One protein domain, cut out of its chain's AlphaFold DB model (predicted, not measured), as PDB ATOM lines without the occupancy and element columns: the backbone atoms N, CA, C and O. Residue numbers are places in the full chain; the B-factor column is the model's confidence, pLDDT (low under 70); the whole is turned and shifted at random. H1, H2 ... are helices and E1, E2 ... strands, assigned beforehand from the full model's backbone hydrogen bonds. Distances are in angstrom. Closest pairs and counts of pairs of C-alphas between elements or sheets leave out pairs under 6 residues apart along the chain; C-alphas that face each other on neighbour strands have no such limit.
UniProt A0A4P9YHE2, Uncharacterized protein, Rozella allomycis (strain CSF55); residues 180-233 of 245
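What this domain is: This is residues 180 to 233 of the 245 residues of an uncharacterized protein of Rozella allomycis (strain CSF55) (UniProt A0A4P9YHE2). One long helix, H1, makes a rod, and after its last residue, Lys 217, the backbone folds back into a small hook made of the short helix H2 and the short strand E1. Residues 180 to 210 of H1 stick out free. The printed part has 54 residues, in the order H1, H2, E1; it is mostly helix and extended, with a radius of gyration of the C-alphas of 19.7 A and spans of 65 by 17 by 13 A.

Where its parts are: H1, residues 180 to 217, runs 55.8 A from C-alpha 180 at (-43.820, -30.267, 81.223) to C-alpha 217 at (-26.635, -16.644, 29.875). It has a kink of 25 degrees near residue 210. H2 is residues 221 to 224, and E1, residues 227 to 229, ends at C-alpha 229 at (-37.014, -19.874, 24.347).

How they stand to each other: H1, with residues 214 to 215 alone, and H2 only just touch, with 3 pairs of C-alphas within 8 A, and only at the corner; the closest C-alphas, of Ala 215 and Leu 222, are 6.2 A apart. The closest C-alphas of H2 and E1, of Leu 222 and Gln 228, are 6.5 A apart. H1 and E1 are apart, and E1 pairs with no named strand. In H1, 31 of 34 O i to N i+4 pairs are within hydrogen-bond range; H2 is too short for such a pair.

The domain as a whole: The C-alphas farthest apart, of Lys 180 and Glu 232, are 64.7 A apart. The printed part has no cut, and both links are tight. Residues 214 to 233 have pLDDT under 70.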
ATOM      1  N   LYS A 180     -45.275 -30.362  81.417       82.56
ATOM      2  CA  LYS A 180     -43.820 -30.267  81.223       82.56
ATOM      3  C   LYS A 180     -43.329 -31.205  80.118       82.56
ATOM      4  O   LYS A 180     -42.562 -30.779  79.257       82.56
ATOM      5  N   ILE A 181     -43.820 -32.445  80.086       87.31
ATOM      6  CA  ILE A 181     -43.486 -33.408  79.023       87.31
ATOM      7  C   ILE A 181     -43.961 -32.881  77.663       87.31
ATOM      8  O   ILE A 181     -43.193 -32.889  76.703       87.31
ATOM      9  N   MET A 182     -45.187 -32.355  77.585       86.69
ATOM     10  CA  MET A 182     -45.723 -31.765  76.355       86.69
ATOM     11  C   MET A 182     -44.908 -30.553  75.894       86.69
ATOM     12  O   MET A 182     -44.569 -30.472  74.716       86.69
ATOM     13  N   SER A 183     -44.514 -29.651  76.799       88.25
ATOM     14  CA  SER A 183     -43.656 -28.511  76.445       88.25
ATOM     15  C   SER A 183     -42.295 -28.946  75.894       88.25
ATOM     16  O   SER A 183     -41.808 -28.358  74.928       88.25
ATOM     17  N   PHE A 184     -41.713 -30.022  76.438       90.44
ATOM     18  CA  PHE A 184     -40.470 -30.595  75.931       90.44
ATOM     19  C   PHE A 184     -40.658 -31.172  74.523       90.44
ATOM     20  O   PHE A 184     -39.876 -30.861  73.627       90.44
ATOM     21  N   LEU A 185     -41.719 -31.956  74.303       91.81
ATOM     22  CA  LEU A 185     -42.042 -32.511  72.983       91.81
ATOM     23  C   LEU A 185     -42.229 -31.410  71.937       91.81
ATOM     24  O   LEU A 185     -41.656 -31.493  70.850       91.81
ATOM     25  N   ILE A 186     -42.982 -30.362  72.279       91.38
ATOM     26  CA  ILE A 186     -43.206 -29.209  71.402       91.38
ATOM     27  C   ILE A 186     -41.874 -28.526  71.080       91.38
ATOM     28  O   ILE A 186     -41.617 -28.230  69.917       91.38
ATOM     29  N   ALA A 187     -40.999 -28.323  72.069       92.25
ATOM     30  CA  ALA A 187     -39.694 -27.698  71.860       92.25
ATOM     31  C   ALA A 187     -38.769 -28.534  70.955       92.25
ATOM     32  O   ALA A 187     -38.135 -27.993  70.045       92.25
ATOM     33  N   VAL A 188     -38.709 -29.856  71.151       93.12
ATOM     34  CA  VAL A 188     -37.918 -30.757  70.296       93.12
ATOM     35  C   VAL A 188     -38.465 -30.772  68.868       93.12
ATOM     36  O   VAL A 188     -37.706 -30.630  67.912       93.12
ATOM     37  N   MET A 189     -39.783 -30.875  68.705       91.81
ATOM     38  CA  MET A 189     -40.413 -30.885  67.385       91.81
ATOM     39  C   MET A 189     -40.248 -29.541  66.663       91.81
ATOM     40  O   MET A 189     -39.915 -29.512  65.479       91.81
ATOM     41  N   ALA A 190     -40.422 -28.423  67.372       92.00
ATOM     42  CA  ALA A 190     -40.240 -27.086  66.817       92.00
ATOM     43  C   ALA A 190     -38.780 -26.827  66.432       92.00
ATOM     44  O   ALA A 190     -38.523 -26.330  65.339       92.00
ATOM     45  N   SER A 191     -37.817 -27.197  67.280       94.12
ATOM     46  CA  SER A 191     -36.391 -27.028  66.971       94.12
ATOM     47  C   SER A 191     -35.969 -27.850  65.753       94.12
ATOM     48  O   SER A 191     -35.357 -27.302  64.835       94.12
ATOM     49  N   ALA A 192     -36.367 -29.124  65.675       92.62
ATOM     50  CA  ALA A 192     -36.125 -29.961  64.502       92.62
ATOM     51  C   ALA A 192     -36.789 -29.385  63.236       92.62
ATOM     52  O   ALA A 192     -36.150 -29.281  62.188       92.62
ATOM     53  N   GLY A 193     -38.048 -28.948  63.341       91.06
ATOM     54  CA  GLY A 193     -38.792 -28.348  62.235       91.06
ATOM     55  C   GLY A 193     -38.161 -27.054  61.719       91.06
ATOM     56  O   GLY A 193     -38.024 -26.879  60.510       91.06
ATOM     57  N   VAL A 194     -37.711 -26.172  62.616       94.81
ATOM     58  CA  VAL A 194     -37.028 -24.923  62.249       94.81
ATOM     59  C   VAL A 194     -35.705 -25.211  61.544       94.81
ATOM     60  O   VAL A 194     -35.414 -24.561  60.542       94.81
ATOM     61  N   LEU A 195     -34.928 -26.200  62.001       94.38
ATOM     62  CA  LEU A 195     -33.688 -26.593  61.323       94.38
ATOM     63  C   LEU A 195     -33.963 -27.025  59.878       94.38
ATOM     64  O   LEU A 195     -33.364 -26.478  58.951       94.38
ATOM     65  N   VAL A 196     -34.911 -27.945  59.671       92.75
ATOM     66  CA  VAL A 196     -35.298 -28.400  58.323       92.75
ATOM     67  C   VAL A 196     -35.811 -27.234  57.479       92.75
ATOM     68  O   VAL A 196     -35.396 -27.079  56.330       92.75
ATOM     69  N   TYR A 197     -36.660 -26.377  58.051       92.38
ATOM     70  CA  TYR A 197     -37.213 -25.212  57.366       92.38
ATOM     71  C   TYR A 197     -36.123 -24.250  56.888       92.38
ATOM     72  O   TYR A 197     -36.163 -23.811  55.739       92.38
ATOM     73  N   VAL A 198     -35.126 -23.948  57.724       94.44
ATOM     74  CA  VAL A 198     -34.016 -23.053  57.369       94.44
ATOM     75  C   VAL A 198     -33.187 -23.634  56.222       94.44
ATOM     76  O   VAL A 198     -32.924 -22.928  55.245       94.44
ATOM     77  N   PHE A 199     -32.809 -24.914  56.282       93.62
ATOM     78  CA  PHE A 199     -32.015 -25.539  55.217       93.62
ATOM     79  C   PHE A 199     -32.794 -25.673  53.906       93.62
ATOM     80  O   PHE A 199     -32.298 -25.288  52.849       93.62
ATOM     81  N   TYR A 200     -34.033 -26.160  53.967       91.31
ATOM     82  CA  TYR A 200     -34.857 -26.355  52.777       91.31
ATOM     83  C   TYR A 200     -35.200 -25.023  52.096       91.31
ATOM     84  O   TYR A 200     -35.030 -24.865  50.884       91.31
ATOM     85  N   THR A 201     -35.619 -24.027  52.882       92.69
ATOM     86  CA  THR A 201     -36.042 -22.723  52.358       92.69
ATOM     87  C   THR A 201     -34.862 -21.915  51.829       92.69
ATOM     88  O   THR A 201     -34.999 -21.254  50.804       92.69
ATOM     89  N   SER A 202     -33.691 -21.982  52.472       91.88
ATOM     90  CA  SER A 202     -32.499 -21.269  51.993       91.88
ATOM     91  C   SER A 202     -32.035 -21.775  50.626       91.88
ATOM     92  O   SER A 202     -31.811 -20.966  49.725       91.88
ATOM     93  N   ILE A 203     -31.967 -23.097  50.430       90.88
ATOM     94  CA  ILE A 203     -31.605 -23.699  49.138       90.88
ATOM     95  C   ILE A 203     -32.672 -23.377  48.081       90.88
ATOM     96  O   ILE A 203     -32.337 -22.945  46.974       90.88
ATOM     97  N   GLY A 204     -33.955 -23.521  48.430       87.50
ATOM     98  CA  GLY A 204     -35.072 -23.211  47.536       87.50
ATOM     99  C   GLY A 204     -35.069 -21.752  47.072       87.50
ATOM    100  O   GLY A 204     -35.089 -21.489  45.868       87.50
ATOM    101  N   LEU A 205     -34.957 -20.799  48.001       88.19
ATOM    102  CA  LEU A 205     -34.934 -19.368  47.687       88.19
ATOM    103  C   LEU A 205     -33.677 -18.951  46.925       88.19
ATOM    104  O   LEU A 205     -33.780 -18.116  46.030       88.19
ATOM    105  N   ALA A 206     -32.509 -19.530  47.222       89.56
ATOM    106  CA  ALA A 206     -31.269 -19.221  46.504       89.56
ATOM    107  C   ALA A 206     -31.263 -19.764  45.063       89.56
ATOM    108  O   ALA A 206     -30.618 -19.187  44.180       89.56
ATOM    109  N   SER A 207     -32.002 -20.846  44.794       85.38
ATOM    110  CA  SER A 207     -32.090 -21.441  43.456       85.38
ATOM    111  C   SER A 207     -32.827 -20.554  42.442       85.38
ATOM    112  O   SER A 207     -32.477 -20.557  41.261       85.38
ATOM    113  N   LEU A 208     -33.788 -19.740  42.893       83.56
ATOM    114  CA  LEU A 208     -34.597 -18.864  42.041       83.56
ATOM    115  C   LEU A 208     -33.777 -17.745  41.363       83.56
ATOM    116  O   LEU A 208     -33.792 -17.667  40.136       83.56
ATOM    117  N   PRO A 209     -33.017 -16.887  42.070       86.31
ATOM    118  CA  PRO A 209     -32.201 -15.871  41.406       86.31
ATOM    119  C   PRO A 209     -31.090 -16.502  40.554       86.31
ATOM    120  O   PRO A 209     -30.783 -16.008  39.468       86.31
ATOM    121  N   MET A 210     -30.521 -17.630  40.995       82.00
ATOM    122  CA  MET A 210     -29.495 -18.353  40.238       82.00
ATOM    123  C   MET A 210     -30.036 -18.922  38.922       82.00
ATOM    124  O   MET A 210     -29.331 -18.880  37.908       82.00
ATOM    125  N   SER A 211     -31.279 -19.412  38.904       77.62
ATOM    126  CA  SER A 211     -31.919 -19.893  37.679       77.62
ATOM    127  C   SER A 211     -32.207 -18.746  36.710       77.62
ATOM    128  O   SER A 211     -31.918 -18.900  35.527       77.62
ATOM    129  N   ILE A 212     -32.630 -17.569  37.194       80.81
ATOM    130  CA  ILE A 212     -32.839 -16.365  36.364       80.81
ATOM    131  C   ILE A 212     -31.522 -15.875  35.731       80.81
ATOM    132  O   ILE A 212     -31.484 -15.540  34.545       80.81
ATOM    133  N   ILE A 213     -30.416 -15.861  36.483       83.44
ATOM    134  CA  ILE A 213     -29.107 -15.431  35.961       83.44
ATOM    135  C   ILE A 213     -28.572 -16.434  34.925       83.44
ATOM    136  O   ILE A 213     -28.069 -16.030  33.873       83.44
ATOM    137  N   ARG A 214     -28.697 -17.743  35.186       67.38
ATOM    138  CA  ARG A 214     -28.271 -18.795  34.244       67.38
ATOM    139  C   ARG A 214     -29.128 -18.817  32.977       67.38
ATOM    140  O   ARG A 214     -28.569 -18.929  31.891       67.38
ATOM    141  N   ALA A 215     -30.437 -18.622  33.112       63.94
ATOM    142  CA  ALA A 215     -31.392 -18.465  32.018       63.94
ATOM    143  C   ALA A 215     -31.004 -17.351  31.037       63.94
ATOM    144  O   ALA A 215     -31.086 -17.530  29.825       63.94
ATOM    145  N   LYS A 216     -30.531 -16.211  31.556       64.31
ATOM    146  CA  LYS A 216     -30.074 -15.083  30.731       64.31
ATOM    147  C   LYS A 216     -28.789 -15.395  29.951       64.31
ATOM    148  O   LYS A 216     -28.565 -14.810  28.897       64.31
ATOM    149  N   LYS A 217     -27.934 -16.287  30.471       64.81
ATOM    150  CA  LYS A 217     -26.635 -16.644  29.875       64.81
ATOM    151  C   LYS A 217     -26.724 -17.816  28.890       64.81
ATOM    152  O   LYS A 217     -25.944 -17.853  27.946       64.81
ATOM    153  N   ASN A 218     -27.639 -18.761  29.109       63.00
ATOM    154  CA  ASN A 218     -27.883 -19.882  28.204       63.00
ATOM    155  C   ASN A 218     -29.396 -20.195  28.120       63.00
ATOM    156  O   ASN A 218     -29.932 -20.841  29.028       63.00
ATOM    157  N   PRO A 219     -30.091 -19.760  27.050       61.62
ATOM    158  CA  PRO A 219     -31.541 -19.909  26.919       61.62
ATOM    159  C   PRO A 219     -32.001 -21.364  26.732       61.62
ATOM    160  O   PRO A 219     -33.174 -21.650  26.956       61.62
ATOM    161  N   GLU A 220     -31.111 -22.304  26.392       60.28
ATOM    162  CA  GLU A 220     -31.472 -23.726  26.272       60.28
ATOM    163  C   GLU A 220     -31.811 -24.377  27.624       60.28
ATOM    164  O   GLU A 220     -32.565 -25.346  27.673       60.28
ATOM    165  N   ILE A 221     -31.332 -23.813  28.742       56.81
ATOM    166  CA  ILE A 221     -31.620 -24.323  30.094       56.81
ATOM    167  C   ILE A 221     -33.101 -24.121  30.465       56.81
ATOM    168  O   ILE A 221     -33.651 -24.921  31.220       56.81
ATOM    169  N   LEU A 222     -33.785 -23.108  29.912       54.97
ATOM    170  CA  LEU A 222     -35.225 -22.909  30.141       54.97
ATOM    171  C   LEU A 222     -36.086 -24.018  29.524       54.97
ATOM    172  O   LEU A 222     -37.154 -24.310  30.068       54.97
ATOM    173  N   ASN A 223     -35.610 -24.685  28.464       53.44
ATOM    174  CA  ASN A 223     -36.337 -25.796  27.844       53.44
ATOM    175  C   ASN A 223     -36.510 -26.968  28.830       53.44
ATOM    176  O   ASN A 223     -37.533 -27.648  28.797       53.44
ATOM    177  N   ILE A 224     -35.560 -27.151  29.759       52.28
ATOM    178  CA  ILE A 224     -35.592 -28.186  30.810       52.28
ATOM    179  C   ILE A 224     -36.674 -27.882  31.863       52.28
ATOM    180  O   ILE A 224     -37.304 -28.792  32.393       52.28
ATOM    181  N   TRP A 225     -36.955 -26.601  32.120       52.97
ATOM    182  CA  TRP A 225     -37.968 -26.154  33.088       52.97
ATOM    183  C   TRP A 225     -39.339 -25.869  32.446       52.97
ATOM    184  O   TRP A 225     -40.227 -25.308  33.089       52.97
ATOM    185  N   GLY A 226     -39.544 -26.281  31.188       52.88
ATOM    186  CA  GLY A 226     -40.828 -26.169  30.486       52.88
ATOM    187  C   GLY A 226     -41.099 -24.810  29.831       52.88
ATOM    188  O   GLY A 226     -42.224 -24.560  29.390       52.88
ATOM    189  N   ALA A 227     -40.097 -23.940  29.731       51.44
ATOM    190  CA  ALA A 227     -40.182 -22.683  29.002       51.44
ATOM    191  C   ALA A 227     -39.440 -22.807  27.663       51.44
ATOM    192  O   ALA A 227     -38.236 -23.033  27.637       51.44
ATOM    193  N   GLN A 228     -40.149 -22.661  26.539       51.28
ATOM    194  CA  GLN A 228     -39.504 -22.636  25.224       51.28
ATOM    195  C   GLN A 228     -38.976 -21.230  24.937       51.28
ATOM    196  O   GLN A 228     -39.752 -20.283  24.792       51.28
ATOM    197  N   CYS A 229     -37.655 -21.096  24.829       53.66
ATOM    198  CA  CYS A 229     -37.014 -19.874  24.347       53.66
ATOM    199  C   CYS A 229     -36.668 -20.049  22.865       53.66
ATOM    200  O   CYS A 229     -35.783 -20.826  22.516       53.66
ATOM    201  N   GLN A 230     -37.377 -19.337  21.985       47.69
ATOM    202  CA  GLN A 230     -37.169 -19.402  20.538       47.69
ATOM    203  C   GLN A 230     -36.579 -18.072  20.042       47.69
ATOM    204  O   GLN A 230     -37.308 -17.156  19.663       47.69
ATOM    205  N   GLY A 231     -35.245 -17.967  20.066       58.91
ATOM    206  CA  GLY A 231     -34.488 -16.837  19.506       58.91
ATOM    207  C   GLY A 231     -34.875 -15.449  20.045       58.91
ATOM    208  O   GLY A 231     -35.379 -15.324  21.159       58.91
ATOM    209  N   GLU A 232     -34.642 -14.399  19.245       43.88
ATOM    210  CA  GLU A 232     -34.788 -12.963  19.588       43.88
ATOM    211  C   GLU A 232     -36.166 -12.519  20.128       43.88
ATOM    212  O   GLU A 232     -36.335 -11.364  20.509       43.88
ATOM    213  N   LYS A 233     -37.167 -13.402  20.199       47.34
ATOM    214  CA  LYS A 233     -38.542 -13.052  20.592       47.34
ATOM    215  C   LYS A 233     -38.850 -13.214  22.087       47.34
ATOM    216  O   LYS A 233     -39.999 -13.054  22.488       47.34
TER     217      LYS A 233